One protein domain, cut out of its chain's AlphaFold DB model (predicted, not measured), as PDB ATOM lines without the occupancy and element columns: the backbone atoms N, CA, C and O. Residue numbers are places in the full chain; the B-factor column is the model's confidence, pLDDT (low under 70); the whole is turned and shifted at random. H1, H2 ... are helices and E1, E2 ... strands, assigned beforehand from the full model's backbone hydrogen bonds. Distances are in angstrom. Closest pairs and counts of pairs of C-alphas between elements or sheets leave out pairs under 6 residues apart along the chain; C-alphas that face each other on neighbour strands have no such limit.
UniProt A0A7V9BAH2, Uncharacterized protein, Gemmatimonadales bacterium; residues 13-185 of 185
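What this domain is: This is residues 13 to 185 of the 185 residues of an uncharacterized protein of Gemmatimonadales bacterium (UniProt A0A7V9BAH2). Three strongly twisted sheets of four strands each form a stack, with the sheet E5 E6 E7 E8 in the middle, and a thin tail runs out from this body to end in the lone helix H1. The sheet E1 E2 E3 E4 is only partly face to face with the middle one, meeting it along E5, and the small hairpin E13 and E14 sits beside E9 of the third sheet. The printed part has 173 residues with fourteen named strands, E1 to E14, followed by one named helix; the class is mostly strand, and each sheet is antiparallel with its strands in chain order. The whole is loose, with a radius of gyration of the C-alphas of 22.1 A, and spans 72 by 43 by 32 A, the tail making the length.

How they stand to each other: E1, residues 13 to 18, E2, 21 to 26, E3, 31 to 35, and E4, 45 to 48, form a meander, each strand the antiparallel neighbour of the one before; N 23 and O 15 at 2.8 A, N 24 and O 33 at 2.9 A, and N 47 and O 32 at 2.8 A are within hydrogen-bond range. A second meander has E5, 52 to 57, E6, 63 to 68, E7, 74 to 78, and E8, 85 to 89, with N 53 and O 67, N 64 and O 77, and N 86 and O 76 each at 2.8 A. A third has E9, 93 to 97, E10, 102 to 107, E11, 110 to 116, and E12, 123 to 132, with N 96 and O 104 at 2.8 A, N 105 and O 112 at 3.0 A, and N 113 and O 128 at 2.8 A. The three make a stack of sheets, face to face in turn: best planes 31 degrees apart for the first two, 21 degrees for the last two. The closest C-alphas of E1 and E5 are Asp 15 and Ser 56, 5.8 A; of E5 and E9, Phe 54 and Glu 94, 5.3 A. E12 bends by 69 degrees at residue 126. In the hairpin of E13, 144 to 146, and E14, 152 to 154, N 153 and O 145 are 2.8 A apart; the closest C-alphas of E9 and E13 are Glu 94 and Asn 144, 7.4 A. H1, residues 172 to 183, is on none of the three sheets of four strands, and every O i to N i+4 pair in it is within hydrogen-bond range.

Where its parts are: E1 begins at C-alpha 13, (-47.157, 44.067, -39.450). E12 is 21.8 A long and E11 19.6 A. H1, 16.4 A long, ends at C-alpha 183, (-66.438, 0.339, -39.138).

The domain as a whole: Residues 161 to 185 stand free; the body without them spans 48 by 34 by 32 A. The printed part has no cut. The links E12 to E13 and E14 to H1 are long. Residues 160 to 165 and 185 have pLDDT under 70.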
ATOM      1  N   PRO A  13     -47.677  43.216 -40.512       94.69
ATOM      2  CA  PRO A  13     -47.157  44.067 -39.450       94.69
ATOM      3  C   PRO A  13     -46.268  43.258 -38.500       94.69
ATOM      4  O   PRO A  13     -46.703  42.269 -37.913       94.69
ATOM      5  N   ILE A  14     -45.019  43.688 -38.339       94.88
ATOM      6  CA  ILE A  14     -44.026  43.021 -37.491       94.88
ATOM      7  C   ILE A  14     -43.496  43.913 -36.379       94.88
ATOM      8  O   ILE A  14     -42.896  43.374 -35.457       94.88
ATOM      9  N   ASP A  15     -43.715  45.226 -36.412       95.88
ATOM     10  CA  ASP A  15     -43.395  46.125 -35.301       95.88
ATOM     11  C   ASP A  15     -44.242  47.401 -35.357       95.88
ATOM     12  O   ASP A  15     -44.670  47.816 -36.435       95.88
ATOM     13  N   GLN A  16     -44.474  48.037 -34.211       95.56
ATOM     14  CA  GLN A  16     -45.220  49.295 -34.123       95.56
ATOM     15  C   GLN A  16     -44.525  50.245 -33.135       95.56
ATOM     16  O   GLN A  16     -44.942  50.345 -31.983       95.56
ATOM     17  N   PRO A  17     -43.451  50.942 -33.554       94.31
ATOM     18  CA  PRO A  17     -42.718  51.855 -32.672       94.31
ATOM     19  C   PRO A  17     -43.531  53.083 -32.231       94.31
ATOM     20  O   PRO A  17     -43.160  53.752 -31.273       94.31
ATOM     21  N   SER A  18     -44.619  53.422 -32.932       95.50
ATOM     22  CA  SER A  18     -45.547  54.487 -32.530       95.50
ATOM     23  C   SER A  18     -46.920  54.301 -33.179       95.50
ATOM     24  O   SER A  18     -47.069  53.530 -34.125       95.50
ATOM     25  N   ASP A  19     -47.911  55.086 -32.757       96.12
ATOM     26  CA  ASP A  19     -49.256  55.084 -33.354       96.12
ATOM     27  C   ASP A  19     -49.273  55.442 -34.848       96.12
ATOM     28  O   ASP A  19     -50.219  55.102 -35.552       96.12
ATOM     29  N   ARG A  20     -48.229  56.118 -35.345       96.38
ATOM     30  CA  ARG A  20     -48.115  56.574 -36.741       96.38
ATOM     31  C   ARG A  20     -47.104  55.809 -37.578       96.38
ATOM     32  O   ARG A  20     -46.904  56.141 -38.744       96.38
ATOM     33  N   VAL A  21     -46.434  54.818 -37.002       97.25
ATOM     34  CA  VAL A  21     -45.428  54.039 -37.719       97.25
ATOM     35  C   VAL A  21     -45.634  52.577 -37.392       97.25
ATOM     36  O   VAL A  21     -45.387  52.141 -36.272       97.25
ATOM     37  N   VAL A  22     -46.032  51.825 -38.409       97.69
ATOM     38  CA  VAL A  22     -45.988  50.366 -38.410       97.69
ATOM     39  C   VAL A  22     -44.883  49.939 -39.355       97.69
ATOM     40  O   VAL A  22     -44.799  50.429 -40.483       97.69
ATOM     41  N   VAL A  23     -44.042  49.019 -38.898       97.38
ATOM     42  CA  VAL A  23     -43.105  48.282 -39.737       97.38
ATOM     43  C   VAL A  23     -43.764  46.975 -40.132       97.38
ATOM     44  O   VAL A  23     -44.266  46.236 -39.286       97.38
ATOM     45  N   ALA A  24     -43.767  46.692 -41.426       95.56
ATOM     46  CA  ALA A  24     -44.316  45.469 -41.980       95.56
ATOM     47  C   ALA A  24     -43.283  44.744 -42.832       95.56
ATOM     48  O   ALA A  24     -42.310  45.338 -43.299       95.56
ATOM     49  N   GLN A  25     -43.508  43.458 -43.045       93.06
ATOM     50  CA  GLN A  25     -42.601  42.607 -43.785       93.06
ATOM     51  C   GLN A  25     -43.359  41.759 -44.796       93.06
ATOM     52  O   GLN A  25     -44.357  41.126 -44.470       93.06
ATOM     53  N   ASP A  26     -42.835  41.704 -46.015       91.62
ATOM     54  CA  ASP A  26     -43.175  40.640 -46.952       91.62
ATOM     55  C   ASP A  26     -42.238  39.449 -46.718       91.62
ATOM     56  O   ASP A  26     -41.021  39.546 -46.902       91.62
ATOM     57  N   TRP A  27     -42.794  38.313 -46.301       87.25
ATOM     58  CA  TRP A  27     -42.022  37.101 -46.026       87.25
ATOM     59  C   TRP A  27     -41.440  36.454 -47.282       87.25
ATOM     60  O   TRP A  27     -40.384  35.817 -47.187       87.25
ATOM     61  N   GLY A  28     -42.100  36.621 -48.435       86.00
ATOM     62  CA  GLY A  28     -41.660  36.074 -49.715       86.00
ATOM     63  C   GLY A  28     -40.429  36.805 -50.242       86.00
ATOM     64  O   GLY A  28     -39.401  36.177 -50.499       86.00
ATOM     65  N   GLY A  29     -40.502  38.136 -50.331       84.12
ATOM     66  CA  GLY A  29     -39.391  38.990 -50.759       84.12
ATOM     67  C   GLY A  29     -38.346  39.286 -49.677       84.12
ATOM     68  O   GLY A  29     -37.238  39.718 -49.992       84.12
ATOM     69  N   SER A  30     -38.661  39.039 -48.397       90.00
ATOM     70  CA  SER A  30     -37.857  39.505 -47.249       90.00
ATOM     71  C   SER A  30     -37.584  41.013 -47.320       90.00
ATOM     72  O   SER A  30     -36.471  41.487 -47.074       90.00
ATOM     73  N   THR A  31     -38.624  41.745 -47.719       92.81
ATOM     74  CA  THR A  31     -38.645  43.199 -47.878       92.81
ATOM     75  C   THR A  31     -39.340  43.805 -46.667       92.81
ATOM     76  O   THR A  31     -40.383  43.314 -46.232       92.81
ATOM     77  N   VAL A  32     -38.763  44.875 -46.124       95.44
ATOM     78  CA  VAL A  32     -39.313  45.601 -44.976       95.44
ATOM     79  C   VAL A  32     -39.898  46.914 -45.463       95.44
ATOM     80  O   VAL A  32     -39.255  47.648 -46.214       95.44
ATOM     81  N   PHE A  33     -41.100  47.225 -44.997       95.44
ATOM     82  CA  PHE A  33     -41.832  48.445 -45.294       95.44
ATOM     83  C   PHE A  33     -42.152  49.185 -44.009       95.44
ATOM     84  O   PHE A  33     -42.208  48.594 -42.930       95.44
ATOM     85  N   ARG A  34     -42.459  50.467 -44.145       96.31
ATOM     86  CA  ARG A  34     -43.171  51.223 -43.122       96.31
ATOM     87  C   ARG A  34     -44.409  51.880 -43.711       96.31
ATOM     88  O   ARG A  34     -44.424  52.214 -44.895       96.31
ATOM     89  N   PHE A  35     -45.413  52.108 -42.881       96.31
ATOM     90  CA  PHE A  35     -46.586  52.895 -43.243       96.31
ATOM     91  C   PHE A  35     -47.202  53.559 -42.007       96.31
ATOM     92  O   PHE A  35     -46.938  53.150 -40.875       96.31
ATOM     93  N   ASP A  36     -48.027  54.580 -42.240       96.56
ATOM     94  CA  ASP A  36     -48.854  55.212 -41.208       96.56
ATOM     95  C   ASP A  36     -50.251  54.568 -41.222       96.56
ATOM     96  O   ASP A  36     -50.961  54.690 -42.228       96.56
ATOM     97  N   PRO A  37     -50.663  53.852 -40.158       95.44
ATOM     98  CA  PRO A  37     -51.976  53.215 -40.107       95.44
ATOM     99  C   PRO A  37     -53.113  54.219 -39.853       95.44
ATOM    100  O   PRO A  37     -54.279  53.866 -40.011       95.44
ATOM    101  N   THR A  38     -52.805  55.461 -39.458       96.38
ATOM    102  CA  THR A  38     -53.805  56.479 -39.088       96.38
ATOM    103  C   THR A  38     -54.393  57.211 -40.294       96.38
ATOM    104  O   THR A  38     -55.419  57.885 -40.173       96.38
ATOM    105  N   VAL A  39     -53.780  57.078 -41.475       96.00
ATOM    106  CA  VAL A  39     -54.267  57.704 -42.710       96.00
ATOM    107  C   VAL A  39     -55.201  56.769 -43.481       96.00
ATOM    108  O   VAL A  39     -54.961  55.576 -43.614       96.00
ATOM    109  N   SER A  40     -56.260  57.329 -44.071       92.56
ATOM    110  CA  SER A  40     -57.295  56.557 -44.789       92.56
ATOM    111  C   SER A  40     -56.798  55.807 -46.034       92.56
ATOM    112  O   SER A  40     -57.464  54.892 -46.523       92.56
ATOM    113  N   LYS A  41     -55.642  56.200 -46.579       91.94
ATOM    114  CA  LYS A  41     -54.973  55.550 -47.712       91.94
ATOM    115  C   LYS A  41     -53.485  55.392 -47.383       91.94
ATOM    116  O   LYS A  41     -52.694  56.234 -47.815       91.94
ATOM    117  N   PRO A  42     -53.106  54.362 -46.608       90.75
ATOM    118  CA  PRO A  42     -51.717  54.138 -46.242       90.75
ATOM    119  C   PRO A  42     -50.835  53.977 -47.476       90.75
ATOM    120  O   PRO A  42     -51.196  53.290 -48.437       90.75
ATOM    121  N   ARG A  43     -49.671  54.622 -47.432       91.75
ATOM    122  CA  ARG A  43     -48.575  54.414 -48.374       91.75
ATOM    123  C   ARG A  43     -47.523  53.554 -47.689       91.75
ATOM    124  O   ARG A  43     -47.126  53.858 -46.568       91.75
ATOM    125  N   PHE A  44     -47.068  52.524 -48.390       92.69
ATOM    126  CA  PHE A  44     -45.979  51.668 -47.943       92.69
ATOM    127  C   PHE A  44     -44.673  52.189 -48.528       92.69
ATOM    128  O   PHE A  44     -44.463  52.146 -49.742       92.69
ATOM    129  N   ASP A  45     -43.804  52.690 -47.661       94.19
ATOM    130  CA  ASP A  45     -42.451  53.073 -48.029       94.19
ATOM    131  C   ASP A  45     -41.524  51.884 -47.779       94.19
ATOM    132  O   ASP A  45     -41.432  51.386 -46.657       94.19
ATOM    133  N   THR A  46     -40.828  51.424 -48.818       94.56
ATOM    134  CA  THR A  46     -39.807  50.383 -48.674       94.56
ATOM    135  C   THR A  46     -38.641  50.912 -47.845       94.56
ATOM    136  O   THR A  46     -38.047  51.933 -48.185       94.56
ATOM    137  N   VAL A  47     -38.309  50.196 -46.774       96.12
ATOM    138  CA  VAL A  47     -37.179  50.484 -45.884       96.12
ATOM    139  C   VAL A  47     -35.987  49.621 -46.280       96.12
ATOM    140  O   VAL A  47     -34.937  50.156 -46.597       96.12
ATOM    141  N   LEU A  48     -36.153  48.296 -46.344       95.25
ATOM    142  CA  LEU A  48     -35.114  47.363 -46.803       95.25
ATOM    143  C   LEU A  48     -35.638  46.559 -47.983       95.25
ATOM    144  O   LEU A  48     -36.727  45.998 -47.902       95.25
ATOM    145  N   THR A  49     -34.862  46.487 -49.064       86.62
ATOM    146  CA  THR A  49     -35.288  45.843 -50.313       86.62
ATOM    147  C   THR A  49     -35.048  44.341 -50.345       86.62
ATOM    148  O   THR A  49     -35.828  43.647 -50.994       86.62
ATOM    149  N   THR A  50     -34.041  43.807 -49.650       78.19
ATOM    150  CA  THR A  50     -33.759  42.364 -49.671       78.19
ATOM    151  C   THR A  50     -33.184  41.829 -48.360       78.19
ATOM    152  O   THR A  50     -32.456  42.510 -47.637       78.19
ATOM    153  N   ALA A  51     -33.488  40.550 -48.116       87.06
ATOM    154  CA  ALA A  51     -32.840  39.672 -47.143       87.06
ATOM    155  C   ALA A  51     -32.985  40.057 -45.660       87.06
ATOM    156  O   ALA A  51     -32.136  39.668 -44.859       87.06
ATOM    157  N   ALA A  52     -34.058  40.750 -45.268       93.94
ATOM    158  CA  ALA A  52     -34.325  41.095 -43.873       93.94
ATOM    159  C   ALA A  52     -35.564  40.379 -43.319       93.94
ATOM    160  O   ALA A  52     -36.578  40.232 -44.003       93.94
ATOM    161  N   ARG A  53     -35.479  39.946 -42.058       94.62
ATOM    162  CA  ARG A  53     -36.595  39.403 -41.278       94.62
ATOM    163  C   ARG A  53     -36.611  39.974 -39.874       94.62
ATOM    164  O   ARG A  53     -35.558  40.357 -39.365       94.62
ATOM    165  N   PHE A  54     -37.785  39.951 -39.245       95.94
ATOM    166  CA  PHE A  54     -37.937  40.278 -37.825       95.94
ATOM    167  C   PHE A  54     -37.350  41.651 -37.494       95.94
ATOM    168  O   PHE A  54     -36.552  41.804 -36.574       95.94
ATOM    169  N   ALA A  55     -37.678  42.635 -38.331       96.94
ATOM    170  CA  ALA A  55     -37.190  43.982 -38.143       96.94
ATOM    171  C   ALA A  55     -37.877  44.649 -36.938       96.94
ATOM    172  O   ALA A  55     -39.089  44.530 -36.774       96.94
ATOM    173  N   SER A  56     -37.108  45.369 -36.128       97.12
ATOM    174  CA  SER A  56     -37.599  46.152 -34.998       97.12
ATOM    175  C   SER A  56     -36.922  47.517 -34.955       97.12
ATOM    176  O   SER A  56     -35.737  47.654 -35.281       97.12
ATOM    177  N   VAL A  57     -37.680  48.546 -34.591       97.62
ATOM    178  CA  VAL A  57     -37.207  49.935 -34.550       97.62
ATOM    179  C   VAL A  57     -36.795  50.306 -33.129       97.62
ATOM    180  O   VAL A  57     -37.440  49.895 -32.166       97.62
ATOM    181  N   SER A  58     -35.705  51.064 -32.985       96.44
ATOM    182  CA  SER A  58     -35.254  51.541 -31.674       96.44
ATOM    183  C   SER A  58     -36.316  52.427 -31.013       96.44
ATOM    184  O   SER A  58     -37.075  53.091 -31.722       96.44
ATOM    185  N   PRO A  59     -36.369  52.503 -29.671       94.75
ATOM    186  CA  PRO A  59     -37.353  53.340 -28.979       94.75
ATOM    187  C   PRO A  59     -37.317  54.822 -29.388       94.75
ATOM    188  O   PRO A  59     -38.354  55.476 -29.426       94.75
ATOM    189  N   ASP A  60     -36.142  55.359 -29.728       95.38
ATOM    190  CA  ASP A  60     -35.986  56.720 -30.260       95.38
ATOM    191  C   ASP A  60     -36.382  56.884 -31.742       95.38
ATOM    192  O   ASP A  60     -36.369  57.996 -32.268       95.38
ATOM    193  N   GLY A  61     -36.733  55.796 -32.429       96.50
ATOM    194  CA  GLY A  61     -37.155  55.807 -33.825       96.50
ATOM    195  C   GLY A  61     -36.032  56.044 -34.835       96.50
ATOM    196  O   GLY A  61     -36.330  56.317 -35.996       96.50
ATOM    197  N   THR A  62     -34.760  55.975 -34.436       95.94
ATOM    198  CA  THR A  62     -33.625  56.342 -35.307       95.94
ATOM    199  C   THR A  62     -32.903  55.156 -35.940       95.94
ATOM    200  O   THR A  62     -32.110  55.337 -36.869       95.94
ATOM    201  N   ARG A  63     -33.159  53.930 -35.471       97.19
ATOM    202  CA  ARG A  63     -32.453  52.723 -35.913       97.19
ATOM    203  C   ARG A  63     -33.406  51.584 -36.205       97.19
ATOM    204  O   ARG A  63     -34.449  51.442 -35.577       97.19
ATOM    205  N   LEU A  64     -33.000  50.745 -37.147       97.56
ATOM    206  CA  LEU A  64     -33.648  49.491 -37.481       97.56
ATOM    207  C   LEU A  64     -32.691  48.353 -37.157       97.56
ATOM    208  O   LEU A  64     -31.535  48.367 -37.569       97.56
ATOM    209  N   LEU A  65     -33.196  47.360 -36.454       97.88
ATOM    210  CA  LEU A  65     -32.522  46.115 -36.140       97.88
ATOM    211  C   LEU A  65     -33.236  45.000 -36.888       97.88
ATOM    212  O   LEU A  65     -34.458  45.018 -36.954       97.88
ATOM    213  N   TYR A  66     -32.512  44.059 -37.476       97.88
ATOM    214  CA  TYR A  66     -33.119  42.971 -38.236       97.88
ATOM    215  C   TYR A  66     -32.204  41.749 -38.299       97.88
ATOM    216  O   TYR A  66     -30.996  41.824 -38.064       97.88
ATOM    217  N   GLN A  67     -32.800  40.610 -38.632       97.31
ATOM    218  CA  GLN A  67     -32.093  39.377 -38.945       97.31
ATOM    219  C   GLN A  67     -31.886  39.271 -40.460       97.31
ATOM    220  O   GLN A  67     -32.837  39.430 -41.227       97.31
ATOM    221  N   THR A  68     -30.675  38.938 -40.909       96.25
ATOM    222  CA  THR A  68     -30.435  38.613 -42.321       96.25
ATOM    223  C   THR A  68     -30.957  37.215 -42.659       96.25
ATOM    224  O   THR A  68     -30.793  36.277 -41.880       96.25
ATOM    225  N   THR A  69     -31.552  37.020 -43.838       92.88
ATOM    226  CA  THR A  69     -31.948  35.668 -44.281       92.88
ATOM    227  C   THR A  69     -30.738  34.772 -44.531       92.88
ATOM    228  O   THR A  69     -30.764  33.587 -44.204       92.88
ATOM    229  N   GLU A  70     -29.660  35.344 -45.062       90.12
ATOM    230  CA  GLU A  70     -28.386  34.661 -45.254       90.12
ATOM    231  C   GLU A  70     -27.576  34.683 -43.954       90.12
ATOM    232  O   GLU A  70     -27.235  35.750 -43.436       90.12
ATOM    233  N   GLY A  71     -27.282  33.504 -43.409       88.69
ATOM    234  CA  GLY A  71     -26.435  33.344 -42.223       88.69
ATOM    235  C   GLY A  71     -27.068  33.761 -40.891       88.69
ATOM    236  O   GLY A  71     -26.419  33.603 -39.868       88.69
ATOM    237  N   SER A  72     -28.316  34.254 -40.870       95.44
ATOM    238  CA  SER A  72     -28.999  34.694 -39.636       95.44
ATOM    239  C   SER A  72     -28.156  35.656 -38.794       95.44
ATOM    240  O   SER A  72     -28.079  35.522 -37.578       95.44
ATOM    241  N   ARG A  73     -27.494  36.626 -39.430       97.31
ATOM    242  CA  ARG A  73     -26.774  37.680 -38.709       97.31
ATOM    243  C   ARG A  73     -27.777  38.657 -38.124       97.31
ATOM    244  O   ARG A  73     -28.795  38.946 -38.751       97.31
ATOM    245  N   VAL A  74     -27.453  39.216 -36.965       98.12
ATOM    246  CA  VAL A  74     -28.199  40.344 -36.403       98.12
ATOM    247  C   VAL A  74     -27.500  41.619 -36.837       98.12
ATOM    248  O   VAL A  74     -26.305  41.785 -36.587       98.12
ATOM    249  N   VAL A  75     -28.231  42.508 -37.501       97.56
ATOM    250  CA  VAL A  75     -27.689  43.738 -38.082       97.56
ATOM    251  C   VAL A  75     -28.529  44.928 -37.644       97.56
ATOM    252  O   VAL A  75     -29.755  44.861 -37.642       97.56
ATOM    253  N   ALA A  76     -27.862  46.025 -37.294       97.12
ATOM    254  CA  ALA A  76     -28.476  47.327 -37.082       97.12
ATOM    255  C   ALA A  76     -28.126  48.281 -38.236       97.12
ATOM    256  O   ALA A  76     -27.043  48.201 -38.816       97.12
ATOM    257  N   THR A  77     -29.025  49.203 -38.563       96.50
ATOM    258  CA  THR A  77     -28.803  50.310 -39.503       96.50
ATOM    259  C   THR A  77     -29.658  51.517 -39.110       96.50
ATOM    260  O   THR A  77     -30.453  51.438 -38.174       96.50
ATOM    261  N   SER A  78     -29.493  52.652 -39.785       95.94
ATOM    262  CA  SER A  78     -30.346  53.826 -39.584       95.94
ATOM    263  C   SER A  78     -31.780  53.584 -40.070       95.94
ATOM    264  O   SER A  78     -32.025  52.856 -41.030       95.94
ATOM    265  N   PHE A  79     -32.739  54.231 -39.417       96.62
ATOM    266  CA  PHE A  79     -34.152  54.247 -39.787       96.62
ATOM    267  C   PHE A  79     -34.626  55.704 -39.903       96.62
ATOM    268  O   PHE A  79     -34.172  56.550 -39.134       96.62
ATOM    269  N   PRO A  80     -35.521  56.043 -40.850       96.31
ATOM    270  CA  PRO A  80     -36.189  55.170 -41.821       96.31
ATOM    271  C   PRO A  80     -35.415  54.940 -43.120       96.31
ATOM    272  O   PRO A  80     -35.851  54.144 -43.943       96.31
ATOM    273  N   ILE A  81     -34.307  55.650 -43.323       96.00
ATOM    274  CA  ILE A  81     -33.457  55.514 -44.505       96.00
ATOM    275  C   ILE A  81     -32.218  54.725 -44.074       96.00
ATOM    276  O   ILE A  81     -31.412  55.269 -43.308       96.00
ATOM    277  N   PRO A  82     -32.055  53.465 -44.514       94.81
ATOM    278  CA  PRO A  82     -30.869  52.687 -44.195       94.81
ATOM    279  C   PRO A  82     -29.596  53.348 -44.706       94.81
ATOM    280  O   PRO A  82     -29.572  53.973 -45.768       94.81
ATOM    281  N   GLY A  83     -28.529  53.167 -43.946       93.31
ATOM    282  CA  GLY A  83     -27.210  53.706 -44.231       93.31
ATOM    283  C   GLY A  83     -26.157  52.658 -43.921       93.31
ATOM    284  O   GLY A  83     -26.228  51.522 -44.391       93.31
ATOM    285  N   ARG A  84     -25.176  53.026 -43.093       94.00
ATOM    286  CA  ARG A  84     -24.191  52.069 -42.584       94.00
ATOM    287  C   ARG A  84     -24.896  50.921 -41.853       94.00
ATOM    288  O   ARG A  84     -25.908  51.123 -41.183       94.00
ATOM    289  N   GLN A  85     -24.355  49.718 -42.013       95.31
ATOM    290  CA  GLN A  85     -24.799  48.519 -41.311       95.31
ATOM    291  C   GLN A  85     -23.766  48.124 -40.260       95.31
ATOM    292  O   GLN A  85     -22.561  48.136 -40.523       95.31
ATOM    293  N   TRP A  86     -24.253  47.742 -39.085       97.00
ATOM    294  CA  TRP A  86     -23.451  47.247 -37.975       97.00
ATOM    295  C   TRP A  86     -23.882  45.828 -37.652       97.00
ATOM    296  O   TRP A  86     -25.034  45.588 -37.294       97.00
ATOM    297  N   GLN A  87     -22.965  44.875 -37.787       97.12
ATOM    298  CA  GLN A  87     -23.233  43.501 -37.388       97.12
ATOM    299  C   GLN A  87     -23.192  43.409 -35.862       97.12
ATOM    300  O   GLN A  87     -22.120  43.480 -35.271       97.12
ATOM    301  N   VAL A  88     -24.358  43.230 -35.244       97.81
ATOM    302  CA  VAL A  88     -24.541  43.081 -33.793       97.81
ATOM    303  C   VAL A  88     -24.162  41.679 -33.331       97.81
ATOM    304  O   VAL A  88     -23.527  41.519 -32.294       97.81
ATOM    305  N   ALA A  89     -24.505  40.662 -34.123       97.75
ATOM    306  CA  ALA A  89     -24.111  39.282 -33.879       97.75
ATOM    307  C   ALA A  89     -23.875  38.554 -35.206       97.75
ATOM    308  O   ALA A  89     -24.585  38.784 -36.189       97.75
ATOM    309  N   SER A  90     -22.883  37.660 -35.233       97.06
ATOM    310  CA  SER A  90     -22.618  36.794 -36.390       97.06
ATOM    311  C   SER A  90     -23.706  35.741 -36.597       97.06
ATOM    312  O   SER A  90     -23.859  35.246 -37.706       97.06
ATOM    313  N   GLU A  91     -24.453  35.418 -35.541       97.12
ATOM    314  CA  GLU A  91     -25.608  34.532 -35.576       97.12
ATOM    315  C   GLU A  91     -26.618  34.971 -34.510       97.12
ATOM    316  O   GLU A  91     -26.246  35.317 -33.387       97.12
ATOM    317  N   GLY A  92     -27.900  34.957 -34.858       97.44
ATOM    318  CA  GLY A  92     -28.999  35.267 -33.962       97.44
ATOM    319  C   GLY A  92     -30.328  35.329 -34.703       97.44
ATOM    320  O   GLY A  92     -30.392  35.425 -35.929       97.44
ATOM    321  N   ARG A  93     -31.419  35.239 -33.952       97.06
ATOM    322  CA  ARG A  93     -32.772  35.310 -34.498       97.06
ATOM    323  C   ARG A  93     -33.615  36.294 -33.721       97.06
ATOM    324  O   ARG A  93     -33.336  36.544 -32.549       97.06
ATOM    325  N   GLU A  94     -34.643  36.798 -34.396       96.94
ATOM    326  CA  GLU A  94     -35.698  37.623 -33.795       96.94
ATOM    327  C   GLU A  94     -35.163  38.724 -32.869       96.94
ATOM    328  O   GLU A  94     -35.453  38.727 -31.671       96.94
ATOM    329  N   PRO A  95     -34.323  39.622 -33.400       97.69
ATOM    330  CA  PRO A  95     -33.679  40.627 -32.582       97.69
ATOM    331  C   PRO A  95     -34.669  41.748 -32.221       97.69
ATOM    332  O   PRO A  95     -35.481  42.167 -33.045       97.69
ATOM    333  N   LEU A  96     -34.599  42.241 -30.985       97.25
ATOM    334  CA  LEU A  96     -35.477  43.278 -30.435       97.25
ATOM    335  C   LEU A  96     -34.651  44.329 -29.685       97.25
ATOM    336  O   LEU A  96     -33.626  44.015 -29.078       97.25
ATOM    337  N   TRP A  97     -35.116  45.575 -29.686       96.31
ATOM    338  CA  TRP A  97     -34.530  46.638 -28.869       96.31
ATOM    339  C   TRP A  97     -35.089  46.608 -27.448       96.31
ATOM    340  O   TRP A  97     -36.278  46.836 -27.265       96.31
ATOM    341  N   LEU A  98     -34.236  46.390 -26.444       94.75
ATOM    342  CA  LEU A  98     -34.599  46.548 -25.028       94.75
ATOM    343  C   LEU A  98     -34.611  48.021 -24.604       94.75
ATOM    344  O   LEU A  98     -35.396  48.428 -23.752       94.75
ATOM    345  N   SER A  99     -33.719  48.821 -25.186       94.12
ATOM    346  CA  SER A  99     -33.593  50.262 -24.964       94.12
ATOM    347  C   SER A  99     -32.905  50.903 -26.176       94.12
ATOM    348  O   SER A  99     -32.616  50.219 -27.152       94.12
ATOM    349  N   ASN A 100     -32.580  52.199 -26.140       94.38
ATOM    350  CA  ASN A 100     -31.789  52.831 -27.212       94.38
ATOM    351  C   ASN A 100     -30.340  52.313 -27.299       94.38
ATOM    352  O   ASN A 100     -29.648  52.568 -28.285       94.38
ATOM    353  N   THR A 101     -29.864  51.609 -26.270       96.75
ATOM    354  CA  THR A 101     -28.472  51.153 -26.153       96.75
ATOM    355  C   THR A 101     -28.345  49.654 -25.943       96.75
ATOM    356  O   THR A 101     -27.223  49.158 -25.866       96.75
ATOM    357  N   GLU A 102     -29.447  48.913 -25.853       96.94
ATOM    358  CA  GLU A 102     -29.425  47.475 -25.594       96.94
ATOM    359  C   GLU A 102     -30.338  46.736 -26.562       96.94
ATOM    360  O   GLU A 102     -31.506  47.074 -26.756       96.94
ATOM    361  N   VAL A 103     -29.769  45.696 -27.156       97.38
ATOM    362  CA  VAL A 103     -30.424  44.789 -28.089       97.38
ATOM    363  C   VAL A 103     -30.446  43.406 -27.474       97.38
ATOM    364  O   VAL A 103     -29.427  42.952 -26.958       97.38
ATOM    365  N   VAL A 104     -31.574  42.713 -27.592       97.69
ATOM    366  CA  VAL A 104     -31.677  41.282 -27.322       97.69
ATOM    367  C   VAL A 104     -31.843  40.507 -28.624       97.69
ATOM    368  O   VAL A 104     -32.507  40.960 -29.550       97.69
ATOM    369  N   TYR A 105     -31.251  39.322 -28.701       98.06
ATOM    370  CA  TYR A 105     -31.522  38.345 -29.752       98.06
ATOM    371  C   TYR A 105     -31.533  36.938 -29.159       98.06
ATOM    372  O   TYR A 105     -30.957  36.699 -28.093       98.06
ATOM    373  N   ARG A 106     -32.163  35.987 -29.852       97.31
ATOM    374  CA  ARG A 106     -32.128  34.577 -29.443       97.31
ATOM    375  C   ARG A 106     -31.119  33.772 -30.251       97.31
ATOM    376  O   ARG A 106     -30.938  33.997 -31.448       97.31
ATOM    377  N   LEU A 107     -30.526  32.774 -29.608       97.06
ATOM    378  CA  LEU A 107     -29.764  31.710 -30.249       97.06
ATOM    379  C   LEU A 107     -30.166  30.376 -29.613       97.06
ATOM    380  O   LEU A 107     -29.897  30.116 -28.438       97.06
ATOM    381  N   GLY A 108     -30.870  29.543 -30.383       95.12
ATOM    382  CA  GLY A 108     -31.522  28.345 -29.858       95.12
ATOM    383  C   GLY A 108     -32.561  28.701 -28.791       95.12
ATOM    384  O   GLY A 108     -33.530  29.396 -29.081       95.12
ATOM    385  N   VAL A 109     -32.330  28.221 -27.569       96.06
ATOM    386  CA  VAL A 109     -33.199  28.401 -26.387       96.06
ATOM    387  C   VAL A 109     -32.659  29.437 -25.389       96.06
ATOM    388  O   VAL A 109     -33.080  29.472 -24.231       96.06
ATOM    389  N   SER A 110     -31.669  30.225 -25.812       97.44
ATOM    390  CA  SER A 110     -31.002  31.244 -25.002       97.44
ATOM    391  C   SER A 110     -31.217  32.631 -25.601       97.44
ATOM    392  O   SER A 110     -31.221  32.787 -26.822       97.44
ATOM    393  N   TRP A 111     -31.315  33.638 -24.738       98.06
ATOM    394  CA  TRP A 111     -31.359  35.050 -25.106       98.06
ATOM    395  C   TRP A 111     -30.055  35.727 -24.715       98.06
ATOM    396  O   TRP A 111     -29.533  35.513 -23.616       98.06
ATOM    397  N   TYR A 112     -29.551  36.558 -25.615       98.31
ATOM    398  CA  TYR A 112     -28.309  37.296 -25.463       98.31
ATOM    399  C   TYR A 112     -28.574  38.785 -25.591       98.31
ATOM    400  O   TYR A 112     -29.352  39.195 -26.447       98.31
ATOM    401  N   VAL A 113     -27.893  39.580 -24.771       97.94
ATOM    402  CA  VAL A 113     -27.935  41.038 -24.810       97.94
ATOM    403  C   VAL A 113     -26.604  41.586 -25.285       97.94
ATOM    404  O   VAL A 113     -25.541  41.187 -24.803       97.94
ATOM    405  N   VAL A 114     -26.680  42.524 -26.220       98.31
ATOM    406  CA  VAL A 114     -25.551  43.293 -26.738       98.31
ATOM    407  C   VAL A 114     -25.828  44.762 -26.495       98.31
ATOM    408  O   VAL A 114     -26.910  45.263 -26.808       98.31
ATOM    409  N   ARG A 115     -24.835  45.459 -25.947       98.25
ATOM    410  CA  ARG A 115     -24.870  46.915 -25.871       98.25
ATOM    411  C   ARG A 115     -24.475  47.500 -27.210       98.25
ATOM    412  O   ARG A 115     -23.595  46.967 -27.875       98.25
ATOM    413  N   VAL A 116     -25.091  48.607 -27.581       97.50
ATOM    414  CA  VAL A 116     -24.717  49.390 -28.754       97.50
ATOM    415  C   VAL A 116     -24.427  50.820 -28.342       97.50
ATOM    416  O   VAL A 116     -25.054  51.373 -27.438       97.50
ATOM    417  N   ASP A 117     -23.472  51.429 -29.024       95.50
ATOM    418  CA  ASP A 117     -23.130  52.823 -28.834       95.50
ATOM    419  C   ASP A 117     -24.288  53.705 -29.361       95.50
ATOM    420  O   ASP A 117     -24.698  53.569 -30.526       95.50
ATOM    421  N   PRO A 118     -24.857  54.601 -28.535       90.12
ATOM    422  CA  PRO A 118     -25.998  55.432 -28.926       90.12
ATOM    423  C   PRO A 118     -25.651  56.493 -29.977       90.12
ATOM    424  O   PRO A 118     -26.543  56.970 -30.673       90.12
ATOM    425  N   LEU A 119     -24.376  56.840 -30.148       88.69
ATOM    426  CA  LEU A 119     -23.915  57.782 -31.164       88.69
ATOM    427  C   LEU A 119     -23.610  57.063 -32.477       88.69
ATOM    428  O   LEU A 119     -24.058  57.498 -33.535       88.69
ATOM    429  N   THR A 120     -22.866  55.956 -32.418       89.81
ATOM    430  CA  THR A 120     -22.314  55.327 -33.628       89.81
ATOM    431  C   THR A 120     -23.127  54.157 -34.154       89.81
ATOM    432  O   THR A 120     -23.039  53.886 -35.343       89.81
ATOM    433  N   GLY A 121     -23.890  53.454 -33.314       88.38
ATOM    434  CA  GLY A 121     -24.584  52.220 -33.711       88.38
ATOM    435  C   GLY A 121     -23.760  50.957 -33.530       88.38
ATOM    436  O   GLY A 121     -24.287  49.859 -33.699       88.38
ATOM    437  N   GLU A 122     -22.487  51.099 -33.172       95.25
ATOM    438  CA  GLU A 122     -21.569  49.975 -33.077       95.25
ATOM    439  C   GLU A 122     -21.829  49.135 -31.820       95.25
ATOM    440  O   GLU A 122     -22.104  49.691 -30.755       95.25
ATOM    441  N   PRO A 123     -21.730  47.799 -31.907       96.81
ATOM    442  CA  PRO A 123     -21.760  46.935 -30.735       96.81
ATOM    443  C   PRO A 123     -20.614  47.254 -29.776       96.81
ATOM    444  O   PRO A 123     -19.466  47.420 -30.185       96.81
ATOM    445  N   VAL A 124     -20.924  47.285 -28.485       97.25
ATOM    446  CA  VAL A 124     -19.986  47.567 -27.402       97.25
ATOM    447  C   VAL A 124     -19.778  46.292 -26.593       97.25
ATOM    448  O   VAL A 124     -20.620  45.899 -25.785       97.25
ATOM    449  N   GLY A 125     -18.620  45.664 -26.792       95.25
ATOM    450  CA  GLY A 125     -18.233  44.444 -26.085       95.25
ATOM    451  C   GLY A 125     -18.885  43.172 -26.632       95.25
ATOM    452  O   GLY A 125     -19.517  43.161 -27.686       95.25
ATOM    453  N   ALA A 126     -18.670  42.068 -25.916       95.38
ATOM    454  CA  ALA A 126     -19.224  40.768 -26.275       95.38
ATOM    455  C   ALA A 126     -20.685  40.624 -25.799       95.38
ATOM    456  O   ALA A 126     -21.042  41.197 -24.764       95.38
ATOM    457  N   PRO A 127     -21.514  39.821 -26.493       97.94
ATOM    458  CA  PRO A 127     -22.847  39.475 -26.015       97.94
ATOM    459  C   PRO A 127     -22.815  38.824 -24.628       97.94
ATOM    460  O   PRO A 127     -21.962  37.984 -24.335       97.94
ATOM    461  N   THR A 128     -23.791  39.165 -23.796       98.00
ATOM    462  CA  THR A 128     -23.995  38.577 -22.464       98.00
ATOM    463  C   THR A 128     -25.265  37.739 -22.451       98.00
ATOM    464  O   THR A 128     -26.215  38.048 -23.162       98.00
ATOM    465  N   VAL A 129     -25.300  36.653 -21.678       97.69
ATOM    466  CA  VAL A 129     -26.509  35.822 -21.566       97.69
ATOM    467  C   VAL A 129     -27.516  36.532 -20.669       97.69
ATOM    468  O   VAL A 129     -27.218  36.807 -19.511       97.69
ATOM    469  N   LEU A 130     -28.714  36.777 -21.194       95.50
ATOM    470  CA  LEU A 130     -29.845  37.286 -20.422       95.50
ATOM    471  C   LEU A 130     -30.608  36.150 -19.739       95.50
ATOM    472  O   LEU A 130     -31.029  36.272 -18.593       95.50
ATOM    473  N   GLY A 131     -30.779  35.031 -20.441       95.25
ATOM    474  CA  GLY A 131     -31.519  33.891 -19.919       95.25
ATOM    475  C   GLY A 131     -31.532  32.705 -20.870       95.25
ATOM    476  O   GLY A 131     -31.097  32.793 -22.019       95.25
ATOM    477  N   ARG A 132     -32.038  31.577 -20.372       96.06
ATOM    478  CA  ARG A 132     -32.194  30.330 -21.122       96.06
ATOM    479  C   ARG A 132     -33.386  29.550 -20.585       96.06
ATOM    480  O   ARG A 132     -33.451  29.312 -19.384       96.06
ATOM    481  N   ASP A 133     -34.260  29.077 -21.470       95.38
ATOM    482  CA  ASP A 133     -35.316  28.124 -21.108       95.38
ATOM    483  C   ASP A 133     -35.392  26.996 -22.150       95.38
ATOM    484  O   ASP A 133     -35.878  27.222 -23.256       95.38
ATOM    485  N   PRO A 134     -34.960  25.763 -21.819       93.81
ATOM    486  CA  PRO A 134     -35.053  24.601 -22.710       93.81
ATOM    487  C   PRO A 134     -36.463  24.268 -23.209       93.81
ATOM    488  O   PRO A 134     -36.602  23.488 -24.148       93.81
ATOM    489  N   ARG A 135     -37.503  24.811 -22.572       93.81
ATOM    490  CA  ARG A 135     -38.899  24.643 -22.979       93.81
ATOM    491  C   ARG A 135     -39.346  25.688 -23.995       93.81
ATOM    492  O   ARG A 135     -40.493  25.633 -24.416       93.81
ATOM    493  N   PHE A 136     -38.507  26.647 -24.374       95.50
ATOM    494  CA  PHE A 136     -38.828  27.588 -25.443       95.50
ATOM    495  C   PHE A 136     -39.254  26.841 -26.717       95.50
ATOM    496  O   PHE A 136     -38.580  25.906 -27.156       95.50
ATOM    497  N   SER A 137     -40.375  27.262 -27.302       94.12
ATOM    498  CA  SER A 137     -40.901  26.721 -28.550       94.12
ATOM    499  C   SER A 137     -40.807  27.769 -29.647       94.12
ATOM    500  O   SER A 137     -41.397  28.843 -29.543       94.12
ATOM    501  N   ASP A 138     -40.106  27.424 -30.723       92.69
ATOM    502  CA  ASP A 138     -40.058  28.247 -31.929       92.69
ATOM    503  C   ASP A 138     -41.426  28.237 -32.640       92.69
ATOM    504  O   ASP A 138     -42.168  27.250 -32.570       92.69
ATOM    505  N   THR A 139     -41.765  29.324 -33.330       91.25
ATOM    506  CA  THR A 139     -43.045  29.495 -34.036       91.25
ATOM    507  C   THR A 139     -42.823  30.041 -35.439       91.25
ATOM    508  O   THR A 139     -41.819  30.689 -35.718       91.25
ATOM    509  N   ALA A 140     -43.787  29.835 -36.337       85.81
ATOM    510  CA  ALA A 140     -43.805  30.573 -37.595       85.81
ATOM    511  C   ALA A 140     -44.111  32.053 -37.297       85.81
ATOM    512  O   ALA A 140     -45.216  32.379 -36.875       85.81
ATOM    513  N   GLY A 141     -43.121  32.932 -37.471       89.56
ATOM    514  CA  GLY A 141     -43.205  34.343 -37.080       89.56
ATOM    515  C   GLY A 141     -42.456  34.626 -35.775       89.56
ATOM    516  O   GLY A 141     -41.492  33.938 -35.457       89.56
ATOM    517  N   TRP A 142     -42.849  35.681 -35.057       93.38
ATOM    518  CA  TRP A 142     -42.241  36.029 -33.769       93.38
ATOM    519  C   TRP A 142     -42.546  34.948 -32.728       93.38
ATOM    520  O   TRP A 142     -43.705  34.734 -32.385       93.38
ATOM    521  N   SER A 143     -41.504  34.312 -32.203       95.00
ATOM    522  CA  SER A 143     -41.580  33.331 -31.115       95.00
ATOM    523  C   SER A 143     -41.307  33.952 -29.744       95.00
ATOM    524  O   SER A 143     -41.576  33.336 -28.709       95.00
ATOM    525  N   ASN A 144     -40.805  35.190 -29.728       95.50
ATOM    526  CA  ASN A 144     -40.634  35.990 -28.524       95.50
ATOM    527  C   ASN A 144     -40.906  37.485 -28.772       95.50
ATOM    528  O   ASN A 144     -40.749  37.983 -29.887       95.50
ATOM    529  N   ARG A 145     -41.321  38.196 -27.719       94.12
ATOM    530  CA  ARG A 145     -41.542  39.650 -27.687       94.12
ATOM    531  C   ARG A 145     -41.184  40.224 -26.327       94.12
ATOM    532  O   ARG A 145     -41.113  39.496 -25.342       94.12
ATOM    533  N   LEU A 146     -41.000  41.538 -26.269       91.56
ATOM    534  CA  LEU A 146     -40.851  42.228 -24.996       91.56
ATOM    535  C   LEU A 146     -42.186  42.315 -24.264       91.56
ATOM    536  O   LEU A 146     -43.240  42.517 -24.868       91.56
ATOM    537  N   SER A 147     -42.112  42.160 -22.952       88.94
ATOM    538  CA  SER A 147     -43.183  42.483 -22.025       88.94
ATOM    539  C   SER A 147     -43.152  43.978 -21.700       88.94
ATOM    540  O   SER A 147     -42.116  44.635 -21.803       88.94
ATOM    541  N   HIS A 148     -44.288  44.523 -21.271       84.00
ATOM    542  CA  HIS A 148     -44.428  45.929 -20.875       84.00
ATOM    543  C   HIS A 148     -43.527  46.347 -19.695       84.00
ATOM    544  O   HIS A 148     -43.286  47.533 -19.497       84.00
ATOM    545  N   ASP A 149     -43.037  45.380 -18.919       84.69
ATOM    546  CA  ASP A 149     -42.138  45.558 -17.775       84.69
ATOM    547  C   ASP A 149     -40.649  45.380 -18.134       84.69
ATOM    548  O   ASP A 149     -39.796  45.373 -17.249       84.69
ATOM    549  N   GLY A 150     -40.321  45.232 -19.422       77.88
ATOM    550  CA  GLY A 150     -38.954  44.991 -19.893       77.88
ATOM    551  C   GLY A 150     -38.519  43.522 -19.848       77.88
ATOM    552  O   GLY A 150     -37.373  43.220 -20.183       77.88
ATOM    553  N   GLY A 151     -39.410  42.600 -19.466       87.94
ATOM    554  CA  GLY A 151     -39.191  41.158 -19.589       87.94
ATOM    555  C   GLY A 151     -39.355  40.633 -21.023       87.94
ATOM    556  O   GLY A 151     -39.581  41.390 -21.967       87.94
ATOM    557  N   ILE A 152     -39.289  39.308 -21.189       92.06
ATOM    558  CA  ILE A 152     -39.533  38.621 -22.469       92.06
ATOM    559  C   ILE A 152     -40.725  37.676 -22.320       92.06
ATOM    560  O   ILE A 152     -40.745  36.821 -21.436       92.06
ATOM    561  N   ILE A 153     -41.692  37.806 -23.223       94.62
ATOM    562  CA  ILE A 153     -42.821  36.894 -23.405       94.62
ATOM    563  C   ILE A 153     -42.478  35.955 -24.559       94.62
ATOM    564  O   ILE A 153     -42.032  36.398 -25.616       94.62
ATOM    565  N   TYR A 154     -42.690  34.657 -24.376       95.62
ATOM    566  CA  TYR A 154     -42.450  33.644 -25.402       95.62
ATOM    567  C   TYR A 154     -43.381  32.449 -25.209       95.62
ATOM    568  O   TYR A 154     -43.983  32.271 -24.146       95.62
ATOM    569  N   VAL A 155     -43.489  31.609 -26.239       93.12
ATOM    570  CA  VAL A 155     -44.248  30.359 -26.146       93.12
ATOM    571  C   VAL A 155     -43.389  29.292 -25.482       93.12
ATOM    572  O   VAL A 155     -42.313  28.934 -25.963       93.12
ATOM    573  N   GLN A 156     -43.891  28.762 -24.374       94.50
ATOM    574  CA  GLN A 156     -43.259  27.675 -23.646       94.50
ATOM    575  C   GLN A 156     -43.972  26.356 -23.957       94.50
ATOM    576  O   GLN A 156     -45.181  26.224 -23.772       94.50
ATOM    577  N   GLY A 157     -43.213  25.375 -24.429       89.25
ATOM    578  CA  GLY A 157     -43.651  23.996 -24.558       89.25
ATOM    579  C   GLY A 157     -43.793  23.296 -23.200       89.25
ATOM    580  O   GLY A 157     -43.431  23.841 -22.151       89.25
ATOM    581  N   PRO A 158     -44.306  22.056 -23.195       86.00
ATOM    582  CA  PRO A 158     -44.385  21.265 -21.976       86.00
ATOM    583  C   PRO A 158     -42.992  21.067 -21.370       86.00
ATOM    584  O   PRO A 158     -41.970  21.126 -22.062       86.00
ATOM    585  N   ALA A 159     -42.947  20.790 -20.065       80.75
ATOM    586  CA  ALA A 159     -41.711  20.362 -19.429       80.75
ATOM    587  C   ALA A 159     -41.114  19.190 -20.220       80.75
ATOM    588  O   ALA A 159     -41.800  18.196 -20.473       80.75
ATOM    589  N   GLN A 160     -39.844  19.309 -20.608       68.19
ATOM    590  CA  GLN A 160     -39.114  18.191 -21.187       68.19
ATOM    591  C   GLN A 160     -38.846  17.176 -20.078       68.19
ATOM    592  O   GLN A 160     -37.800  17.179 -19.434       68.19
ATOM    593  N   VAL A 161     -39.824  16.312 -19.830       65.56
ATOM    594  CA  VAL A 161     -39.590  15.071 -19.110       65.56
ATOM    595  C   VAL A 161     -38.892  14.148 -20.098       65.56
ATOM    596  O   VAL A 161     -39.486  13.708 -21.081       65.56
ATOM    597  N   THR A 162     -37.606  13.884 -19.892       62.09
ATOM    598  CA  THR A 162     -36.897  12.811 -20.594       62.09
ATOM    599  C   THR A 162     -37.478  11.477 -20.139       62.09
ATOM    600  O   THR A 162     -36.931  10.768 -19.302       62.09
ATOM    601  N   GLY A 163     -38.651  11.141 -20.664       59.19
ATOM    602  CA  GLY A 163     -39.245   9.831 -20.521       59.19
ATOM    603  C   GLY A 163     -38.703   8.938 -21.623       59.19
ATOM    604  O   GLY A 163     -39.233   8.942 -22.728       59.19
ATOM    605  N   THR A 164     -37.693   8.129 -21.330       59.56
ATOM    606  CA  THR A 164     -37.292   6.998 -22.179       59.56
ATOM    607  C   THR A 164     -38.311   5.866 -22.053       59.56
ATOM    608  O   THR A 164     -38.015   4.789 -21.550       59.56
ATOM    609  N   HIS A 165     -39.550   6.098 -22.483       62.16
ATOM    610  CA  HIS A 165     -40.540   5.033 -22.586       62.16
ATOM    611  C   HIS A 165     -40.825   4.747 -24.054       62.16
ATOM    612  O   HIS A 165     -41.423   5.538 -24.778       62.16
ATOM    613  N   VAL A 166     -40.388   3.569 -24.494       70.81
ATOM    614  CA  VAL A 166     -40.858   2.970 -25.738       70.81
ATOM    615  C   VAL A 166     -42.247   2.409 -25.458       70.81
ATOM    616  O   VAL A 166     -42.396   1.456 -24.694       70.81
ATOM    617  N   ARG A 167     -43.283   2.989 -26.070       73.75
ATOM    618  CA  ARG A 167     -44.627   2.409 -26.027       73.75
ATOM    619  C   ARG A 167     -44.758   1.371 -27.138       73.75
ATOM    620  O   ARG A 167     -45.015   1.712 -28.287       73.75
ATOM    621  N   VAL A 168     -44.593   0.099 -26.791       85.25
ATOM    622  CA  VAL A 168     -44.910  -1.014 -27.693       85.25
ATOM    623  C   VAL A 168     -46.413  -1.270 -27.625       85.25
ATOM    624  O   VAL A 168     -46.940  -1.564 -26.555       85.25
ATOM    625  N   ILE A 169     -47.109  -1.163 -28.760       86.19
ATOM    626  CA  ILE A 169     -48.507  -1.593 -28.877       86.19
ATOM    627  C   ILE A 169     -48.509  -2.980 -29.529       86.19
ATOM    628  O   ILE A 169     -48.408  -3.080 -30.757       86.19
ATOM    629  N   PRO A 170     -48.577  -4.069 -28.742       87.19
ATOM    630  CA  PRO A 170     -48.552  -5.407 -29.307       87.19
ATOM    631  C   PRO A 170     -49.763  -5.615 -30.217       87.19
ATOM    632  O   PRO A 170     -50.881  -5.195 -29.915       87.19
ATOM    633  N   ASN A 171     -49.540  -6.291 -31.343       93.06
ATOM    634  CA  ASN A 171     -50.583  -6.638 -32.310       93.06
ATOM    635  C   ASN A 171     -51.327  -5.434 -32.923       93.06
ATOM    636  O   ASN A 171     -52.451  -5.608 -33.390       93.06
ATOM    637  N   TRP A 172     -50.727  -4.234 -32.959       93.44
ATOM    638  CA  TRP A 172     -51.349  -3.018 -33.514       93.44
ATOM    639  C   TRP A 172     -52.012  -3.242 -34.880       93.44
ATOM    640  O   TRP A 172     -53.165  -2.878 -35.078       93.44
ATOM    641  N   VAL A 173     -51.329  -3.928 -35.802       94.94
ATOM    642  CA  VAL A 173     -51.865  -4.214 -37.143       94.94
ATOM    643  C   VAL A 173     -53.152  -5.044 -37.078       94.94
ATOM    644  O   VAL A 173     -54.110  -4.750 -37.787       94.94
ATOM    645  N   ALA A 174     -53.210  -6.062 -36.217       96.19
ATOM    646  CA  ALA A 174     -54.407  -6.887 -36.056       96.19
ATOM    647  C   ALA A 174     -55.545  -6.129 -35.351       96.19
ATOM    648  O   ALA A 174     -56.717  -6.373 -35.629       96.19
ATOM    649  N   GLN A 175     -55.214  -5.205 -34.443       95.50
ATOM    650  CA  GLN A 175     -56.198  -4.319 -33.816       95.50
ATOM    651  C   GLN A 175     -56.793  -3.342 -34.838       95.50
ATOM    652  O   GLN A 175     -58.012  -3.232 -34.924       95.50
ATOM    653  N   MET A 176     -55.959  -2.719 -35.677       95.81
ATOM    654  CA  MET A 176     -56.416  -1.797 -36.720       95.81
ATOM    655  C   MET A 176     -57.261  -2.479 -37.792       95.81
ATOM    656  O   MET A 176     -58.265  -1.915 -38.210       95.81
ATOM    657  N   LYS A 177     -56.900  -3.700 -38.209       95.44
ATOM    658  CA  LYS A 177     -57.720  -4.476 -39.152       95.44
ATOM    659  C   LYS A 177     -59.126  -4.721 -38.606       95.44
ATOM    660  O   LYS A 177     -60.089  -4.396 -39.281       95.44
ATOM    661  N   ARG A 178     -59.238  -5.181 -37.352       95.69
ATOM    662  CA  ARG A 178     -60.547  -5.367 -36.703       95.69
ATOM    663  C   ARG A 178     -61.354  -4.075 -36.624       95.69
ATOM    664  O   ARG A 178     -62.532  -4.098 -36.942       95.69
ATOM    665  N   ALA A 179     -60.721  -2.964 -36.251       94.56
ATOM    666  CA  ALA A 179     -61.406  -1.676 -36.168       94.56
ATOM    667  C   ALA A 179     -61.949  -1.211 -37.532       94.56
ATOM    668  O   ALA A 179     -63.057  -0.692 -37.609       94.56
ATOM    669  N   VAL A 180     -61.195  -1.427 -38.615       95.62
ATOM    670  CA  VAL A 180     -61.652  -1.126 -39.982       95.62
ATOM    671  C   VAL A 180     -62.790  -2.057 -40.404       95.62
ATOM    672  O   VAL A 180     -63.778  -1.590 -40.961       95.62
ATOM    673  N   ASP A 181     -62.681  -3.356 -40.119       96.25
ATOM    674  CA  ASP A 181     -63.722  -4.335 -40.452       96.25
ATOM    675  C   ASP A 181     -65.035  -4.056 -39.699       96.25
ATOM    676  O   ASP A 181     -66.114  -4.230 -40.258       96.25
ATOM    677  N   GLU A 182     -64.960  -3.611 -38.441       93.06
ATOM    678  CA  GLU A 182     -66.123  -3.196 -37.646       93.06
ATOM    679  C   GLU A 182     -66.752  -1.898 -38.159       93.06
ATOM    680  O   GLU A 182     -67.974  -1.794 -38.178       93.06
ATOM    681  N   ALA A 183     -65.945  -0.931 -38.605       88.81
ATOM    682  CA  ALA A 183     -66.438   0.339 -39.138       88.81
ATOM    683  C   ALA A 183     -67.084   0.220 -40.532       88.81
ATOM    684  O   ALA A 183     -67.838   1.104 -40.930       88.81
ATOM    685  N   ASN A 184     -66.778  -0.848 -41.275       87.06
ATOM    686  CA  ASN A 184     -67.315  -1.116 -42.613       87.06
ATOM    687  C   ASN A 184     -68.559  -2.030 -42.611       87.06
ATOM    688  O   ASN A 184     -68.996  -2.450 -43.687       87.06
ATOM    689  N   LYS A 185     -69.101  -2.374 -41.437       68.19
ATOM    690  CA  LYS A 185     -70.392  -3.065 -41.286       68.19
ATOM    691  C   LYS A 185     -71.535  -2.070 -41.152       68.19
ATOM    692  O   LYS A 185     -72.619  -2.397 -41.683       68.19
TER     693      LYS A 185